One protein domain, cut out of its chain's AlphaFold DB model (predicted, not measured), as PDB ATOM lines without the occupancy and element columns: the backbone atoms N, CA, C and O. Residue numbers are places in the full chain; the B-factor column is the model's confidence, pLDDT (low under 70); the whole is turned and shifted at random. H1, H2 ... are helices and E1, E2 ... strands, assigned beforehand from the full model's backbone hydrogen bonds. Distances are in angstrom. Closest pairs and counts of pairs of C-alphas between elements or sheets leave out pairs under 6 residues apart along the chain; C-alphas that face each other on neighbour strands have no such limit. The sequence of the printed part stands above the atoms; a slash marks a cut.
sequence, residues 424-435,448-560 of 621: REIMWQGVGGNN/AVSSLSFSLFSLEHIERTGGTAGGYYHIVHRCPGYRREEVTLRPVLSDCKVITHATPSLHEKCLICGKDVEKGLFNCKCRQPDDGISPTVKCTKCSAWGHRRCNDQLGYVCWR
ATOM      1  N   ARG A 424      28.241 -10.123  13.473       94.19
ATOM      2  CA  ARG A 424      28.467  -8.742  13.896       94.19
ATOM      3  C   ARG A 424      29.545  -8.707  14.950       94.19
ATOM      4  O   ARG A 424      29.531  -9.509  15.860       94.19
ATOM      5  N   GLU A 425      30.468  -7.783  14.833       95.12
ATOM      6  CA  GLU A 425      31.587  -7.667  15.752       95.12
ATOM      7  C   GLU A 425      31.748  -6.216  16.157       95.12
ATOM      8  O   GLU A 425      31.337  -5.302  15.438       95.12
ATOM      9  N   ILE A 426      32.356  -6.014  17.314       95.81
ATOM     10  CA  ILE A 426      32.756  -4.700  17.792       95.81
ATOM     11  C   ILE A 426      34.274  -4.639  17.863       95.81
ATOM     12  O   ILE A 426      34.914  -5.557  18.363       95.81
ATOM     13  N   MET A 427      34.855  -3.563  17.351       95.38
ATOM     14  CA  MET A 427      36.302  -3.384  17.302       95.38
ATOM     15  C   MET A 427      36.670  -2.024  17.872       95.38
ATOM     16  O   MET A 427      35.997  -1.027  17.610       95.38
ATOM     17  N   TRP A 428      37.762  -1.979  18.629       95.62
ATOM     18  CA  TRP A 428      38.405  -0.731  19.013       95.62
ATOM     19  C   TRP A 428      39.628  -0.530  18.133       95.62
ATOM     20  O   TRP A 428      40.487  -1.409  18.053       95.62
ATOM     21  N   GLN A 429      39.714   0.628  17.487       92.62
ATOM     22  CA  GLN A 429      40.900   1.026  16.747       92.62
ATOM     23  C   GLN A 429      41.553   2.205  17.467       92.62
ATOM     24  O   GLN A 429      40.939   3.259  17.630       92.62
ATOM     25  N   GLY A 430      42.786   1.982  17.933       84.44
ATOM     26  CA  GLY A 430      43.536   2.920  18.767       84.44
ATOM     27  C   GLY A 430      43.847   4.262  18.098       84.44
ATOM     28  O   GLY A 430      43.546   4.505  16.929       84.44
ATOM     29  N   VAL A 431      44.457   5.151  18.882       74.75
ATOM     30  CA  VAL A 431      44.743   6.539  18.500       74.75
ATOM     31  C   VAL A 431      45.756   6.593  17.349       74.75
ATOM     32  O   VAL A 431      46.921   6.244  17.514       74.75
ATOM     33  N   GLY A 432      45.336   7.105  16.192       69.69
ATOM     34  CA  GLY A 432      46.257   7.585  15.162       69.69
ATOM     35  C   GLY A 432      46.592   9.052  15.414       69.69
ATOM     36  O   GLY A 432      45.843   9.907  14.971       69.69
ATOM     37  N   GLY A 433      47.657   9.348  16.169       68.88
ATOM     38  CA  GLY A 433      48.275  10.686  16.280       68.88
ATOM     39  C   GLY A 433      47.401  11.875  16.722       68.88
ATOM     40  O   GLY A 433      47.861  13.012  16.649       68.88
ATOM     41  N   ASN A 434      46.159  11.657  17.157       73.56
ATOM     42  CA  ASN A 434      45.231  12.733  17.501       73.56
ATOM     43  C   ASN A 434      45.449  13.218  18.944       73.56
ATOM     44  O   ASN A 434      45.462  12.413  19.873       73.56
ATOM     45  N   ASN A 435      45.522  14.539  19.141       88.12
ATOM     46  CA  ASN A 435      45.670  15.200  20.450       88.12
ATOM     47  C   ASN A 435      44.353  15.242  21.253       88.12
ATOM     48  O   ASN A 435      43.978  16.291  21.771       88.12
ATOM     49  N   ALA A 448      26.924  11.315  22.623       88.69
ATOM     50  CA  ALA A 448      26.429  10.447  21.555       88.69
ATOM     51  C   ALA A 448      25.359   9.466  22.057       88.69
ATOM     52  O   ALA A 448      24.291   9.355  21.454       88.69
ATOM     53  N   VAL A 449      25.614   8.806  23.190       89.06
ATOM     54  CA  VAL A 449      24.664   7.879  23.821       89.06
ATOM     55  C   VAL A 449      23.404   8.617  24.275       89.06
ATOM     56  O   VAL A 449      22.301   8.168  23.979       89.06
ATOM     57  N   SER A 450      23.543   9.773  24.934       87.12
ATOM     58  CA  SER A 450      22.399  10.555  25.427       87.12
ATOM     59  C   SER A 450      21.552  11.176  24.314       87.12
ATOM     60  O   SER A 450      20.346  11.319  24.473       87.12
ATOM     61  N   SER A 451      22.162  11.560  23.193       78.56
ATOM     62  CA  SER A 451      21.439  12.180  22.075       78.56
ATOM     63  C   SER A 451      20.749  11.169  21.160       78.56
ATOM     64  O   SER A 451      19.902  11.570  20.360       78.56
ATOM     65  N   LEU A 452      21.128   9.882  21.223       65.62
ATOM     66  CA  LEU A 452      20.732   8.841  20.260       65.62
ATOM     67  C   LEU A 452      20.864   9.309  18.793       65.62
ATOM     68  O   LEU A 452      20.177   8.807  17.897       65.62
ATOM     69  N   SER A 453      21.735  10.291  18.531       55.38
ATOM     70  CA  SER A 453      21.903  10.927  17.226       55.38
ATOM     71  C   SER A 453      22.794  10.055  16.346       55.38
ATOM     72  O   SER A 453      23.941  10.381  16.052       55.38
ATOM     73  N   PHE A 454      22.236   8.927  15.904       55.72
ATOM     74  CA  PHE A 454      22.885   7.979  14.996       55.72
ATOM     75  C   PHE A 454      23.072   8.515  13.572       55.72
ATOM     76  O   PHE A 454      23.787   7.911  12.780       55.72
ATOM     77  N   SER A 455      22.497   9.674  13.245       52.28
ATOM     78  CA  SER A 455      22.700  10.344  11.954       52.28
ATOM     79  C   SER A 455      24.154  10.762  11.689       52.28
ATOM     80  O   SER A 455      24.441  11.257  10.605       52.28
ATOM     81  N   LEU A 456      25.057  10.587  12.660       50.62
ATOM     82  CA  LEU A 456      26.481  10.897  12.532       50.62
ATOM     83  C   LEU A 456      27.331   9.722  12.031       50.62
ATOM     84  O   LEU A 456      28.471   9.952  11.632       50.62
ATOM     85  N   PHE A 457      26.816   8.486  12.017       57.91
ATOM     86  CA  PHE A 457      27.601   7.361  11.510       57.91
ATOM     87  C   PHE A 457      27.595   7.355   9.993       57.91
ATOM     88  O   PHE A 457      26.554   7.194   9.354       57.91
ATOM     89  N   SER A 458      28.786   7.461   9.414       57.31
ATOM     90  CA  SER A 458      28.973   7.043   8.036       57.31
ATOM     91  C   SER A 458      28.900   5.519   8.015       57.31
ATOM     92  O   SER A 458      29.798   4.832   8.509       57.31
ATOM     93  N   LEU A 459      27.801   4.981   7.481       54.12
ATOM     94  CA  LEU A 459      27.743   3.577   7.093       54.12
ATOM     95  C   LEU A 459      28.652   3.428   5.871       54.12
ATOM     96  O   LEU A 459      28.237   3.621   4.729       54.12
ATOM     97  N   GLU A 460      29.934   3.202   6.120       59.78
ATOM     98  CA  GLU A 460      30.904   3.048   5.054       59.78
ATOM     99  C   GLU A 460      30.943   1.574   4.649       59.78
ATOM    100  O   GLU A 460      31.570   0.733   5.297       59.78
ATOM    101  N   HIS A 461      30.258   1.248   3.554       54.16
ATOM    102  CA  HIS A 461      30.432  -0.041   2.898       54.16
ATOM    103  C   HIS A 461      31.820  -0.097   2.264       54.16
ATOM    104  O   HIS A 461      32.024   0.257   1.106       54.16
ATOM    105  N   ILE A 462      32.796  -0.530   3.059       58.38
ATOM    106  CA  ILE A 462      34.103  -0.923   2.555       58.38
ATOM    107  C   ILE A 462      34.024  -2.413   2.252       58.38
ATOM    108  O   ILE A 462      34.278  -3.248   3.123       58.38
ATOM    109  N   GLU A 463      33.708  -2.750   1.004       56.16
ATOM    110  CA  GLU A 463      34.033  -4.075   0.493       56.16
ATOM    111  C   GLU A 463      35.557  -4.196   0.476       56.16
ATOM    112  O   GLU A 463      36.234  -3.763  -0.456       56.16
ATOM    113  N   ARG A 464      36.121  -4.768   1.546       55.75
ATOM    114  CA  ARG A 464      37.497  -5.262   1.512       55.75
ATOM    115  C   ARG A 464      37.536  -6.407   0.503       55.75
ATOM    116  O   ARG A 464      37.382  -7.572   0.861       55.75
ATOM    117  N   THR A 465      37.741  -6.074  -0.766       53.03
ATOM    118  CA  THR A 465      38.319  -7.004  -1.730       53.03
ATOM    119  C   THR A 465      39.675  -7.387  -1.149       53.03
ATOM    120  O   THR A 465      40.463  -6.512  -0.796       53.03
ATOM    121  N   GLY A 466      39.910  -8.683  -0.930       50.16
ATOM    122  CA  GLY A 466      41.107  -9.236  -0.280       50.16
ATOM    123  C   GLY A 466      42.396  -9.063  -1.093       50.16
ATOM    124  O   GLY A 466      43.129 -10.025  -1.316       50.16
ATOM    125  N   GLY A 467      42.650  -7.851  -1.578       47.06
ATOM    126  CA  GLY A 467      43.849  -7.439  -2.271       47.06
ATOM    127  C   GLY A 467      44.750  -6.683  -1.313       47.06
ATOM    128  O   GLY A 467      44.649  -5.468  -1.190       47.06
ATOM    129  N   THR A 468      45.673  -7.386  -0.670       46.72
ATOM    130  CA  THR A 468      46.939  -6.761  -0.295       46.72
ATOM    131  C   THR A 468      48.039  -7.324  -1.171       46.72
ATOM    132  O   THR A 468      48.236  -8.531  -1.311       46.72
ATOM    133  N   ALA A 469      48.707  -6.379  -1.822       43.19
ATOM    134  CA  ALA A 469      49.951  -6.531  -2.536       43.19
ATOM    135  C   ALA A 469      50.976  -7.249  -1.645       43.19
ATOM    136  O   ALA A 469      51.471  -6.674  -0.683       43.19
ATOM    137  N   GLY A 470      51.265  -8.519  -1.937       45.38
ATOM    138  CA  GLY A 470      52.298  -9.260  -1.211       45.38
ATOM    139  C   GLY A 470      52.087 -10.772  -1.149       45.38
ATOM    140  O   GLY A 470      51.774 -11.309  -0.098       45.38
ATOM    141  N   GLY A 471      52.313 -11.471  -2.265       49.88
ATOM    142  CA  GLY A 471      52.803 -12.860  -2.250       49.88
ATOM    143  C   GLY A 471      51.835 -14.000  -1.878       49.88
ATOM    144  O   GLY A 471      51.780 -14.462  -0.744       49.88
ATOM    145  N   TYR A 472      51.214 -14.580  -2.911       53.53
ATOM    146  CA  TYR A 472      50.848 -16.003  -3.095       53.53
ATOM    147  C   TYR A 472      49.836 -16.730  -2.189       53.53
ATOM    148  O   TYR A 472      49.397 -17.811  -2.591       53.53
ATOM    149  N   TYR A 473      49.380 -16.183  -1.060       54.62
ATOM    150  CA  TYR A 473      48.331 -16.834  -0.258       54.62
ATOM    151  C   TYR A 473      47.137 -15.914  -0.008       54.62
ATOM    152  O   TYR A 473      47.116 -15.149   0.952       54.62
ATOM    153  N   HIS A 474      46.119 -16.030  -0.863       69.75
ATOM    154  CA  HIS A 474      44.854 -15.319  -0.694       69.75
ATOM    155  C   HIS A 474      43.947 -16.039   0.310       69.75
ATOM    156  O   HIS A 474      43.979 -17.266   0.449       69.75
ATOM    157  N   ILE A 475      43.117 -15.264   1.007       64.19
ATOM    158  CA  ILE A 475      41.953 -15.790   1.720       64.19
ATOM    159  C   ILE A 475      40.926 -16.124   0.647       64.19
ATOM    160  O   ILE A 475      40.375 -15.234   0.006       64.19
ATOM    161  N   VAL A 476      40.724 -17.416   0.405       70.94
ATOM    162  CA  VAL A 476      39.966 -17.862  -0.769       70.94
ATOM    163  C   VAL A 476      38.561 -18.320  -0.420       70.94
ATOM    164  O   VAL A 476      37.776 -18.595  -1.316       70.94
ATOM    165  N   HIS A 477      38.214 -18.433   0.859       86.19
ATOM    166  CA  HIS A 477      36.893 -18.889   1.275       86.19
ATOM    167  C   HIS A 477      35.848 -17.790   1.055       86.19
ATOM    168  O   HIS A 477      35.877 -16.772   1.739       86.19
ATOM    169  N   ARG A 478      34.880 -18.008   0.157       88.94
ATOM    170  CA  ARG A 478      33.748 -17.094  -0.060       88.94
ATOM    171  C   ARG A 478      32.450 -17.880  -0.198       88.94
ATOM    172  O   ARG A 478      32.253 -18.597  -1.179       88.94
ATOM    173  N   CYS A 479      31.568 -17.757   0.791       89.81
ATOM    174  CA  CYS A 479      30.233 -18.354   0.755       89.81
ATOM    175  C   CYS A 479      29.209 -17.328   0.242       89.81
ATOM    176  O   CYS A 479      29.249 -16.186   0.698       89.81
ATOM    177  N   PRO A 480      28.279 -17.696  -0.663       88.38
ATOM    178  CA  PRO A 480      27.213 -16.782  -1.066       88.38
ATOM    179  C   PRO A 480      26.369 -16.376   0.141       88.38
ATOM    180  O   PRO A 480      26.051 -17.225   0.975       88.38
ATOM    181  N   GLY A 481      26.016 -15.093   0.220       87.62
ATOM    182  CA  GLY A 481      25.237 -14.540   1.330       87.62
ATOM    183  C   GLY A 481      26.018 -14.381   2.635       87.62
ATOM    184  O   GLY A 481      25.436 -13.972   3.634       87.62
ATOM    185  N   TYR A 482      27.324 -14.679   2.661       89.81
ATOM    186  CA  TYR A 482      28.133 -14.355   3.828       89.81
ATOM    187  C   TYR A 482      28.184 -12.835   4.011       89.81
ATOM    188  O   TYR A 482      28.531 -12.094   3.092       89.81
ATOM    189  N   ARG A 483      27.873 -12.389   5.226       89.44
ATOM    190  CA  ARG A 483      27.927 -10.985   5.614       89.44
ATOM    191  C   ARG A 483      28.461 -10.869   7.031       89.44
ATOM    192  O   ARG A 483      27.918 -11.482   7.953       89.44
ATOM    193  N   ARG A 484      29.493 -10.048   7.204       91.12
ATOM    194  CA  ARG A 484      29.999  -9.633   8.514       91.12
ATOM    195  C   ARG A 484      29.956  -8.126   8.649       91.12
ATOM    196  O   ARG A 484      30.387  -7.424   7.750       91.12
ATOM    197  N   GLU A 485      29.457  -7.637   9.766       92.19
ATOM    198  CA  GLU A 485      29.376  -6.225  10.115       92.19
ATOM    199  C   GLU A 485      30.335  -5.945  11.268       92.19
ATOM    200  O   GLU A 485      30.237  -6.555  12.324       92.19
ATOM    201  N   GLU A 486      31.258  -5.019  11.084       93.19
ATOM    202  CA  GLU A 486      32.249  -4.631  12.076       93.19
ATOM    203  C   GLU A 486      31.943  -3.204  12.541       93.19
ATOM    204  O   GLU A 486      32.126  -2.237  11.800       93.19
ATOM    205  N   VAL A 487      31.443  -3.071  13.768       93.75
ATOM    206  CA  VAL A 487      31.219  -1.790  14.440       93.75
ATOM    207  C   VAL A 487      32.561  -1.318  14.991       93.75
ATOM    208  O   VAL A 487      32.999  -1.747  16.055       93.75
ATOM    209  N   THR A 488      33.240  -0.461  14.234       94.25
ATOM    210  CA  THR A 488      34.563   0.062  14.580       94.25
ATOM    211  C   THR A 488      34.420   1.363  15.355       94.25
ATOM    212  O   THR A 488      33.943   2.368  14.822       94.25
ATOM    213  N   LEU A 489      34.859   1.346  16.609       94.75
ATOM    214  CA  LEU A 489      34.913   2.506  17.487       94.75
ATOM    215  C   LEU A 489      36.339   3.055  17.543       94.75
ATOM    216  O   LEU A 489      37.313   2.300  17.579       94.75
ATOM    217  N   ARG A 490      36.443   4.383  17.544       94.81
ATOM    218  CA  ARG A 490      37.695   5.142  17.589       94.81
ATOM    219  C   ARG A 490      37.617   6.229  18.662       94.81
ATOM    220  O   ARG A 490      36.513   6.605  19.049       94.81
ATOM    221  N   PRO A 491      38.753   6.785  19.115       94.62
ATOM    222  CA  PRO A 491      38.766   7.895  20.070       94.62
ATOM    223  C   PRO A 491      37.908   9.095  19.649       94.62
ATOM    224  O   PRO A 491      37.244   9.700  20.487       94.62
ATOM    225  N   VAL A 492      37.900   9.425  18.354       92.62
ATOM    226  CA  VAL A 492      37.107  10.523  17.792       92.62
ATOM    227  C   VAL A 492      35.807   9.965  17.219       92.62
ATOM    228  O   VAL A 492      35.826   9.086  16.358       92.62
ATOM    229  N   LEU A 493      34.668  10.501  17.666       89.94
ATOM    230  CA  LEU A 493      33.350   9.962  17.316       89.94
ATOM    231  C   LEU A 493      33.056   9.997  15.805       89.94
ATOM    232  O   LEU A 493      32.420   9.078  15.297       89.94
ATOM    233  N   SER A 494      33.518  11.028  15.087       88.12
ATOM    234  CA  SER A 494      33.342  11.151  13.629       88.12
ATOM    235  C   SER A 494      34.051  10.062  12.831       88.12
ATOM    236  O   SER A 494      33.699   9.827  11.678       88.12
ATOM    237  N   ASP A 495      35.039   9.407  13.441       89.75
ATOM    238  CA  ASP A 495      35.848   8.382  12.793       89.75
ATOM    239  C   ASP A 495      35.284   6.975  13.062       89.75
ATOM    240  O   ASP A 495      35.733   5.995  12.459       89.75
ATOM    241  N   CYS A 496      34.297   6.857  13.957       91.00
ATOM    242  CA  CYS A 496      33.555   5.622  14.177       91.00
ATOM    243  C   CYS A 496      32.770   5.249  12.916       91.00
ATOM    244  O   CYS A 496      32.087   6.080  12.312       91.00
ATOM    245  N   LYS A 497      32.815   3.972  12.539       91.06
ATOM    246  CA  LYS A 497      32.189   3.480  11.308       91.06
ATOM    247  C   LYS A 497      31.726   2.042  11.432       91.06
ATOM    248  O   LYS A 497      32.174   1.295  12.299       91.06
ATOM    249  N   VAL A 498      30.836   1.653  10.530       89.19
ATOM    250  CA  VAL A 498      30.373   0.271  10.395       89.19
ATOM    251  C   VAL A 498      30.882  -0.256   9.070       89.19
ATOM    252  O   VAL A 498      30.472   0.233   8.022       89.19
ATOM    253  N   ILE A 499      31.770  -1.242   9.120       88.56
ATOM    254  CA  ILE A 499      32.349  -1.870   7.934       88.56
ATOM    255  C   ILE A 499      31.576  -3.153   7.648       88.56
ATOM    256  O   ILE A 499      31.321  -3.936   8.555       88.56
ATOM    257  N   THR A 500      31.196  -3.399   6.395       88.06
ATOM    258  CA  THR A 500      30.571  -4.671   6.004       88.06
ATOM    259  C   THR A 500      31.512  -5.475   5.121       88.06
ATOM    260  O   THR A 500      31.965  -4.987   4.093       88.06
ATOM    261  N   HIS A 501      31.779  -6.719   5.501       85.94
ATOM    262  CA  HIS A 501      32.583  -7.665   4.744       85.94
ATOM    263  C   HIS A 501      31.688  -8.710   4.079       85.94
ATOM    264  O   HIS A 501      30.891  -9.374   4.743       85.94
ATOM    265  N   ALA A 502      31.884  -8.897   2.775       86.00
ATOM    266  CA  ALA A 502      31.275  -9.979   1.999       86.00
ATOM    267  C   ALA A 502      32.069 -11.299   2.088       86.00
ATOM    268  O   ALA A 502      31.676 -12.317   1.518       86.00
ATOM    269  N   THR A 503      33.206 -11.302   2.791       85.38
ATOM    270  CA  THR A 503      34.091 -12.465   2.913       85.38
ATOM    271  C   THR A 503      34.572 -12.632   4.356       85.38
ATOM    272  O   THR A 503      34.812 -11.626   5.031       85.38
ATOM    273  N   PRO A 504      34.673 -13.874   4.860       88.19
ATOM    274  CA  PRO A 504      35.160 -14.123   6.210       88.19
ATOM    275  C   PRO A 504      36.672 -13.909   6.319       88.19
ATOM    276  O   PRO A 504      37.415 -14.082   5.350       88.19
ATOM    277  N   SER A 505      37.135 -13.556   7.519       86.31
ATOM    278  CA  SER A 505      38.568 -13.431   7.811       86.31
ATOM    279  C   SER A 505      39.249 -14.796   7.858       86.31
ATOM    280  O   SER A 505      38.616 -15.828   8.054       86.31
ATOM    281  N   LEU A 506      40.576 -14.804   7.721       83.12
ATOM    282  CA  LEU A 506      41.364 -16.007   7.964       83.12
ATOM    283  C   LEU A 506      41.155 -16.520   9.399       83.12
ATOM    284  O   LEU A 506      41.100 -15.714  10.323       83.12
ATOM    285  N   HIS A 507      41.069 -17.843   9.561       84.19
ATOM    286  CA  HIS A 507      40.779 -18.547  10.817       84.19
ATOM    287  C   HIS A 507      39.390 -18.278  11.407       84.19
ATOM    288  O   HIS A 507      39.056 -18.821  12.452       84.19
ATOM    289  N   GLU A 508      38.558 -17.487  10.730       88.12
ATOM    290  CA  GLU A 508      37.169 -17.309  11.120       88.12
ATOM    291  C   GLU A 508      36.362 -18.568  10.797       88.12
ATOM    292  O   GLU A 508      36.530 -19.168   9.730       88.12
ATOM    293  N   LYS A 509      35.416 -18.928  11.662       89.94
ATOM    294  CA  LYS A 509      34.410 -19.933  11.324       89.94
ATOM    295  C   LYS A 509      33.306 -19.306  10.473       89.94
ATOM    296  O   LYS A 509      32.538 -18.467  10.941       89.94
ATOM    297  N   CYS A 510      33.189 -19.733   9.216       89.69
ATOM    298  CA  CYS A 510      32.168 -19.209   8.313       89.69
ATOM    299  C   CYS A 510      30.760 -19.570   8.812       89.69
ATOM    300  O   CYS A 510      30.408 -20.747   8.854       89.69
ATOM    301  N   LEU A 511      29.918 -18.571   9.104       89.75
ATOM    302  CA  LEU A 511      28.546 -18.803   9.583       89.75
ATOM    303  C   LEU A 511      27.645 -19.533   8.576       89.75
ATOM    304  O   LEU A 511      26.675 -20.167   8.975       89.75
ATOM    305  N   ILE A 512      27.967 -19.468   7.278       89.88
ATOM    306  CA  ILE A 512      27.154 -20.093   6.227       89.88
ATOM    307  C   ILE A 512      27.431 -21.596   6.118       89.88
ATOM    308  O   ILE A 512      26.500 -22.388   6.023       89.88
ATOM    309  N   CYS A 513      28.703 -22.009   6.109       89.56
ATOM    310  CA  CYS A 513      29.066 -23.417   5.898       89.56
ATOM    311  C   CYS A 513      29.661 -24.114   7.131       89.56
ATOM    312  O   CYS A 513      29.962 -25.305   7.063       89.56
ATOM    313  N   GLY A 514      29.869 -23.386   8.230       89.62
ATOM    314  CA  GLY A 514      30.402 -23.893   9.495       89.62
ATOM    315  C   GLY A 514      31.882 -24.285   9.478       89.62
ATOM    316  O   GLY A 514      32.353 -24.829  10.471       89.62
ATOM    317  N   LYS A 515      32.606 -24.047   8.377       88.94
ATOM    318  CA  LYS A 515      34.026 -24.409   8.231       88.94
ATOM    319  C   LYS A 515      34.937 -23.252   8.616       88.94
ATOM    320  O   LYS A 515      34.624 -22.103   8.298       88.94
ATOM    321  N   ASP A 516      36.088 -23.586   9.184       88.19
ATOM    322  CA  ASP A 516      37.165 -22.628   9.412       88.19
ATOM    323  C   ASP A 516      37.755 -22.156   8.080       88.19
ATOM    324  O   ASP A 516      37.926 -22.915   7.113       88.19
ATOM    325  N   VAL A 517      38.020 -20.859   8.005       86.88
ATOM    326  CA  VAL A 517      38.633 -20.239   6.840       86.88
ATOM    327  C   VAL A 517      40.130 -20.475   6.877       86.88
ATOM    328  O   VAL A 517      40.837 -20.060   7.791       86.88
ATOM    329  N   GLU A 518      40.633 -21.092   5.818       84.81
ATOM    330  CA  GLU A 518      42.040 -21.439   5.671       84.81
ATOM    331  C   GLU A 518      42.649 -20.698   4.480       84.81
ATOM    332  O   GLU A 518      41.972 -20.412   3.483       84.81
ATOM    333  N   LYS A 519      43.962 -20.458   4.546       84.81
ATOM    334  CA  LYS A 519      44.736 -20.079   3.362       84.81
ATOM    335  C   LYS A 519      44.697 -21.237   2.371       84.81
ATOM    336  O   LYS A 519      44.752 -22.405   2.755       84.81
ATOM    337  N   GLY A 520      44.630 -20.931   1.083       84.19
ATOM    338  CA  GLY A 520      44.637 -21.974   0.070       84.19
ATOM    339  C   GLY A 520      45.099 -21.489  -1.288       84.19
ATOM    340  O   GLY A 520      45.107 -20.299  -1.587       84.19
ATOM    341  N   LEU A 521      45.480 -22.448  -2.125       86.69
ATOM    342  CA  LEU A 521      45.803 -22.186  -3.520       86.69
ATOM    343  C   LEU A 521      44.509 -22.047  -4.319       86.69
ATOM    344  O   LEU A 521      43.680 -22.959  -4.313       86.69
ATOM    345  N   PHE A 522      44.369 -20.949  -5.057       87.00
ATOM    346  CA  PHE A 522      43.297 -20.788  -6.034       87.00
ATOM    347  C   PHE A 522      43.723 -21.354  -7.394       87.00
ATOM    348  O   PHE A 522      44.766 -21.001  -7.937       87.00
ATOM    349  N   ASN A 523      42.931 -22.270  -7.943       89.00
ATOM    350  CA  ASN A 523      43.155 -22.915  -9.232       89.00
ATOM    351  C   ASN A 523      41.813 -23.203  -9.916       89.00
ATOM    352  O   ASN A 523      41.365 -24.349  -9.960       89.00
ATOM    353  N   CYS A 524      41.182 -22.183 -10.497       90.19
ATOM    354  CA  CYS A 524      39.870 -22.353 -11.116       90.19
ATOM    355  C   CYS A 524      39.899 -23.147 -12.442       90.19
ATOM    356  O   CYS A 524      40.871 -23.088 -13.197       90.19
ATOM    357  N   LYS A 525      38.803 -23.855 -12.780       89.69
ATOM    358  CA  LYS A 525      38.649 -24.585 -14.060       89.69
ATOM    359  C   LYS A 525      38.695 -23.633 -15.261       89.69
ATOM    360  O   LYS A 525      39.270 -23.982 -16.288       89.69
ATOM    361  N   CYS A 526      38.175 -22.414 -15.097       91.69
ATOM    362  CA  CYS A 526      38.201 -21.373 -16.125       91.69
ATOM    363  C   CYS A 526      39.589 -20.756 -16.359       91.69
ATOM    364  O   CYS A 526      39.727 -19.937 -17.262       91.69
ATOM    365  N   ARG A 527      40.605 -21.121 -15.558       88.69
ATOM    366  CA  ARG A 527      41.976 -20.572 -15.594       88.69
ATOM    367  C   ARG A 527      42.088 -19.064 -15.355       88.69
ATOM    368  O   ARG A 527      43.191 -18.534 -15.431       88.69
ATOM    369  N   GLN A 528      40.981 -18.395 -15.051       89.56
ATOM    370  CA  GLN A 528      41.002 -17.007 -14.623       89.56
ATOM    371  C   GLN A 528      41.549 -16.918 -13.195       89.56
ATOM    372  O   GLN A 528      41.333 -17.859 -12.411       89.56
ATOM    373  N   PRO A 529      42.262 -15.827 -12.863       87.19
ATOM    374  CA  PRO A 529      42.661 -15.551 -11.493       87.19
ATOM    375  C   PRO A 529      41.427 -15.394 -10.605       87.19
ATOM    376  O   PRO A 529      40.293 -15.322 -11.080       87.19
ATOM    377  N   ASP A 530      41.673 -15.378  -9.302       84.62
ATOM    378  CA  ASP A 530      40.637 -15.055  -8.342       84.62
ATOM    379  C   ASP A 530      40.144 -13.613  -8.576       84.62
ATOM    380  O   ASP A 530      40.949 -12.684  -8.566       84.62
ATOM    381  N   ASP A 531      38.838 -13.432  -8.798       83.31
ATOM    382  CA  ASP A 531      38.212 -12.113  -8.949       83.31
ATOM    383  C   ASP A 531      37.931 -11.408  -7.610       83.31
ATOM    384  O   ASP A 531      37.488 -10.264  -7.594       83.31
ATOM    385  N   GLY A 532      38.182 -12.075  -6.479       82.06
ATOM    386  CA  GLY A 532      38.027 -11.517  -5.138       82.06
ATOM    387  C   GLY A 532      36.583 -11.439  -4.636       82.06
ATOM    388  O   GLY A 532      36.383 -11.219  -3.442       82.06
ATOM    389  N   ILE A 533      35.595 -11.656  -5.507       81.19
ATOM    390  CA  ILE A 533      34.174 -11.383  -5.239       81.19
ATOM    391  C   ILE A 533      33.347 -12.664  -5.374       81.19
ATOM    392  O   ILE A 533      32.496 -12.964  -4.536       81.19
ATOM    393  N   SER A 534      33.618 -13.475  -6.396       86.31
ATOM    394  CA  SER A 534      32.838 -14.672  -6.688       86.31
ATOM    395  C   SER A 534      32.937 -15.689  -5.552       86.31
ATOM    396  O   SER A 534      34.049 -16.012  -5.113       86.31
ATOM    397  N   PRO A 535      31.810 -16.304  -5.146       89.38
ATOM    398  CA  PRO A 535      31.823 -17.425  -4.224       89.38
ATOM    399  C   PRO A 535      32.765 -18.532  -4.688       89.38
ATOM    400  O   PRO A 535      32.911 -18.782  -5.891       89.38
ATOM    401  N   THR A 536      33.376 -19.230  -3.741       90.81
ATOM    402  CA  THR A 536      34.383 -20.253  -4.019       90.81
ATOM    403  C   THR A 536      33.987 -21.618  -3.490       90.81
ATOM    404  O   THR A 536      33.094 -21.777  -2.658       90.81
ATOM    405  N   VAL A 537      34.647 -22.641  -4.021       90.88
ATOM    406  CA  VAL A 537      34.443 -24.038  -3.647       90.88
ATOM    407  C   VAL A 537      35.784 -24.777  -3.658       90.88
ATOM    408  O   VAL A 537      36.634 -24.513  -4.512       90.88
ATOM    409  N   LYS A 538      35.994 -25.688  -2.697       91.00
ATOM    410  CA  LYS A 538      37.196 -26.537  -2.632       91.00
ATOM    411  C   LYS A 538      37.104 -27.682  -3.639       91.00
ATOM    412  O   LYS A 538      36.061 -28.314  -3.791       91.00
ATOM    413  N   CYS A 539      38.223 -27.965  -4.296       90.88
ATOM    414  CA  CYS A 539      38.392 -29.112  -5.172       90.88
ATOM    415  C   CYS A 539      38.328 -30.393  -4.345       90.88
ATOM    416  O   CYS A 539      39.092 -30.544  -3.394       90.88
ATOM    417  N   THR A 540      37.483 -31.338  -4.740       90.19
ATOM    418  CA  THR A 540      37.304 -32.611  -4.027       90.19
ATOM    419  C   THR A 540      38.542 -33.507  -4.067       90.19
ATOM    420  O   THR A 540      38.666 -34.403  -3.242       90.19
ATOM    421  N   LYS A 541      39.476 -33.266  -5.001       91.44
ATOM    422  CA  LYS A 541      40.681 -34.092  -5.195       91.44
ATOM    423  C   LYS A 541      41.960 -33.534  -4.567       91.44
ATOM    424  O   LYS A 541      42.839 -34.310  -4.222       91.44
ATOM    425  N   CYS A 542      42.115 -32.213  -4.479       90.25
ATOM    426  CA  CYS A 542      43.363 -31.592  -3.996       90.25
ATOM    427  C   CYS A 542      43.150 -30.387  -3.076       90.25
ATOM    428  O   CYS A 542      44.097 -29.654  -2.804       90.25
ATOM    429  N   SER A 543      41.908 -30.126  -2.663       89.56
ATOM    430  CA  SER A 543      41.534 -29.015  -1.779       89.56
ATOM    431  C   SER A 543      41.819 -27.602  -2.312       89.56
ATOM    432  O   SER A 543      41.505 -26.631  -1.628       89.56
ATOM    433  N   ALA A 544      42.347 -27.454  -3.535       89.88
ATOM    434  CA  ALA A 544      42.518 -26.156  -4.185       89.88
ATOM    435  C   ALA A 544      41.164 -25.479  -4.431       89.88
ATOM    436  O   ALA A 544      40.188 -26.133  -4.790       89.88
ATOM    437  N   TRP A 545      41.109 -24.164  -4.285       90.50
ATOM    438  CA  TRP A 545      39.885 -23.389  -4.440       90.50
ATOM    439  C   TRP A 545      39.618 -23.025  -5.900       90.50
ATOM    440  O   TRP A 545      40.545 -22.836  -6.684       90.50
ATOM    441  N   GLY A 546      38.350 -22.886  -6.271       90.62
ATOM    442  CA  GLY A 546      37.937 -22.338  -7.560       90.62
ATOM    443  C   GLY A 546      36.630 -21.566  -7.452       90.62
ATOM    444  O   GLY A 546      35.943 -21.648  -6.434       90.62
ATOM    445  N   HIS A 547      36.280 -20.817  -8.499       91.81
ATOM    446  CA  HIS A 547      34.988 -20.137  -8.585       91.81
ATOM    447  C   HIS A 547      33.846 -21.158  -8.537       91.81
ATOM    448  O   HIS A 547      33.828 -22.110  -9.322       91.81
ATOM    449  N   ARG A 548      32.849 -20.922  -7.680       89.44
ATOM    450  CA  ARG A 548      31.654 -21.768  -7.560       89.44
ATOM    451  C   ARG A 548      30.862 -21.826  -8.866       89.44
ATOM    452  O   ARG A 548      30.394 -22.895  -9.228       89.44
ATOM    453  N   ARG A 549      30.783 -20.711  -9.603       90.88
ATOM    454  CA  ARG A 549      30.135 -20.633 -10.930       90.88
ATOM    455  C   ARG A 549      30.814 -21.470 -12.018       90.88
ATOM    456  O   ARG A 549      30.210 -21.719 -13.046       90.88
ATOM    457  N   CYS A 550      32.061 -21.891 -11.808       90.12
ATOM    458  CA  CYS A 550      32.786 -22.770 -12.730       90.12
ATOM    459  C   CYS A 550      32.686 -24.251 -12.327       90.12
ATOM    460  O   CYS A 550      33.484 -25.070 -12.793       90.12
ATOM    461  N   ASN A 551      31.786 -24.571 -11.393       84.38
ATOM    462  CA  ASN A 551      31.485 -25.929 -10.993       84.38
ATOM    463  C   ASN A 551      30.197 -26.398 -11.677       84.38
ATOM    464  O   ASN A 551      29.104 -26.014 -11.270       84.38
ATOM    465  N   ASP A 552      30.347 -27.252 -12.684       69.88
ATOM    466  CA  ASP A 552      29.247 -27.609 -13.581       69.88
ATOM    467  C   ASP A 552      28.388 -28.783 -13.051       69.88
ATOM    468  O   ASP A 552      27.361 -29.071 -13.655       69.88
ATOM    469  N   GLN A 553      28.779 -29.475 -11.956       68.75
ATOM    470  CA  GLN A 553      28.073 -30.651 -11.384       68.75
ATOM    471  C   GLN A 553      28.575 -31.066  -9.966       68.75
ATOM    472  O   GLN A 553      29.387 -30.358  -9.369       68.75
ATOM    473  N   LEU A 554      28.046 -32.178  -9.406       67.50
ATOM    474  CA  LEU A 554      28.214 -32.762  -8.045       67.50
ATOM    475  C   LEU A 554      29.676 -33.015  -7.589       67.50
ATOM    476  O   LEU A 554      30.098 -34.140  -7.337       67.50
ATOM    477  N   GLY A 555      30.457 -31.949  -7.443       76.06
ATOM    478  CA  GLY A 555      31.824 -31.980  -6.932       76.06
ATOM    479  C   GLY A 555      32.771 -31.190  -7.822       76.06
ATOM    480  O   GLY A 555      33.018 -31.546  -8.973       76.06
ATOM    481  N   TYR A 556      33.349 -30.129  -7.265       83.75
ATOM    482  CA  TYR A 556      34.311 -29.311  -7.984       83.75
ATOM    483  C   TYR A 556      35.646 -30.042  -8.144       83.75
ATOM    484  O   TYR A 556      36.241 -30.485  -7.163       83.75
ATOM    485  N   VAL A 557      36.149 -30.128  -9.379       86.12
ATOM    486  CA  VAL A 557      37.496 -30.623  -9.690       86.12
ATOM    487  C   VAL A 557      38.273 -29.517 -10.402       86.12
ATOM    488  O   VAL A 557      37.867 -29.026 -11.454       86.12
ATOM    489  N   CYS A 558      39.405 -29.111  -9.827       88.81
ATOM    490  CA  CYS A 558      40.231 -28.037 -10.373       88.81
ATOM    491  C   CYS A 558      40.902 -28.433 -11.698       88.81
ATOM    492  O   CYS A 558      41.104 -29.615 -11.986       88.81
ATOM    493  N   TRP A 559      41.328 -27.442 -12.488       85.62
ATOM    494  CA  TRP A 559      41.919 -27.688 -13.812       85.62
ATOM    495  C   TRP A 559      43.155 -28.605 -13.770       85.62
ATOM    496  O   TRP A 559      43.364 -29.394 -14.694       85.62
ATOM    497  N   ARG A 560      43.960 -28.536 -12.696       87.69
ATOM    498  CA  ARG A 560      45.134 -29.406 -12.504       87.69
ATOM    499  C   ARG A 560      44.718 -30.870 -12.374       87.69
ATOM    500  O   ARG A 560      45.268 -31.719 -13.064       87.69
TER     501      ARG A 560
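This is residues 424 to 435 and 448 to 560 of the 621 residues of an uncharacterized protein of Armillaria solidipes (UniProt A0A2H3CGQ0). Little regular structure: an elongated assembly of loops holds a small three-stranded sheet, E1, E2 and E3, in one half and the short hairpin E4 and E5 in the other; residues 449 to 455 stick out. The 125 printed residues, mostly strand in their 26 named ones, run E1 H1 E2 E3 E4 E5. The mixed sheet has the order E1, E2, E3. The whole is loose, radius of gyration of the C-alphas 18.2 A, spanning 57 by 28 by 21 A.

E1, residues 424 to 428, begins at C-alpha 424 (28.467, -8.742, 13.896) and measures 13.8 A. H1 is residues 448 to 451, 5.3 A; E2 484 to 489, 15.9 A; E3 497 to 501, 12.9 A; E4 536 to 538, 7.0 A; E5 545 to 547, 7.2 A, ending at C-alpha 547 (34.988, -20.137, -8.585).

E1 and E2 are parallel at 26 degrees, with N 425 and O 485 2.8 A apart. The hairpin E2 and E3 is antiparallel at 157 degrees, N 486 and O 499 2.8 A apart. H1, too short for an O i to N i+4 pair, is not on this sheet. E4 and E5 are antiparallel at 142 degrees, N 537 and O 546 2.9 A apart; E3 and E4 are apart.

Residues 436 to 447 are not printed, a 19.9 A gap between C-alphas 435 and 448. Links H1 to E2 and E3 to E4 are long. Residues 432 to 433, 452 to 475 and 552 to 554 have pLDDT under 70.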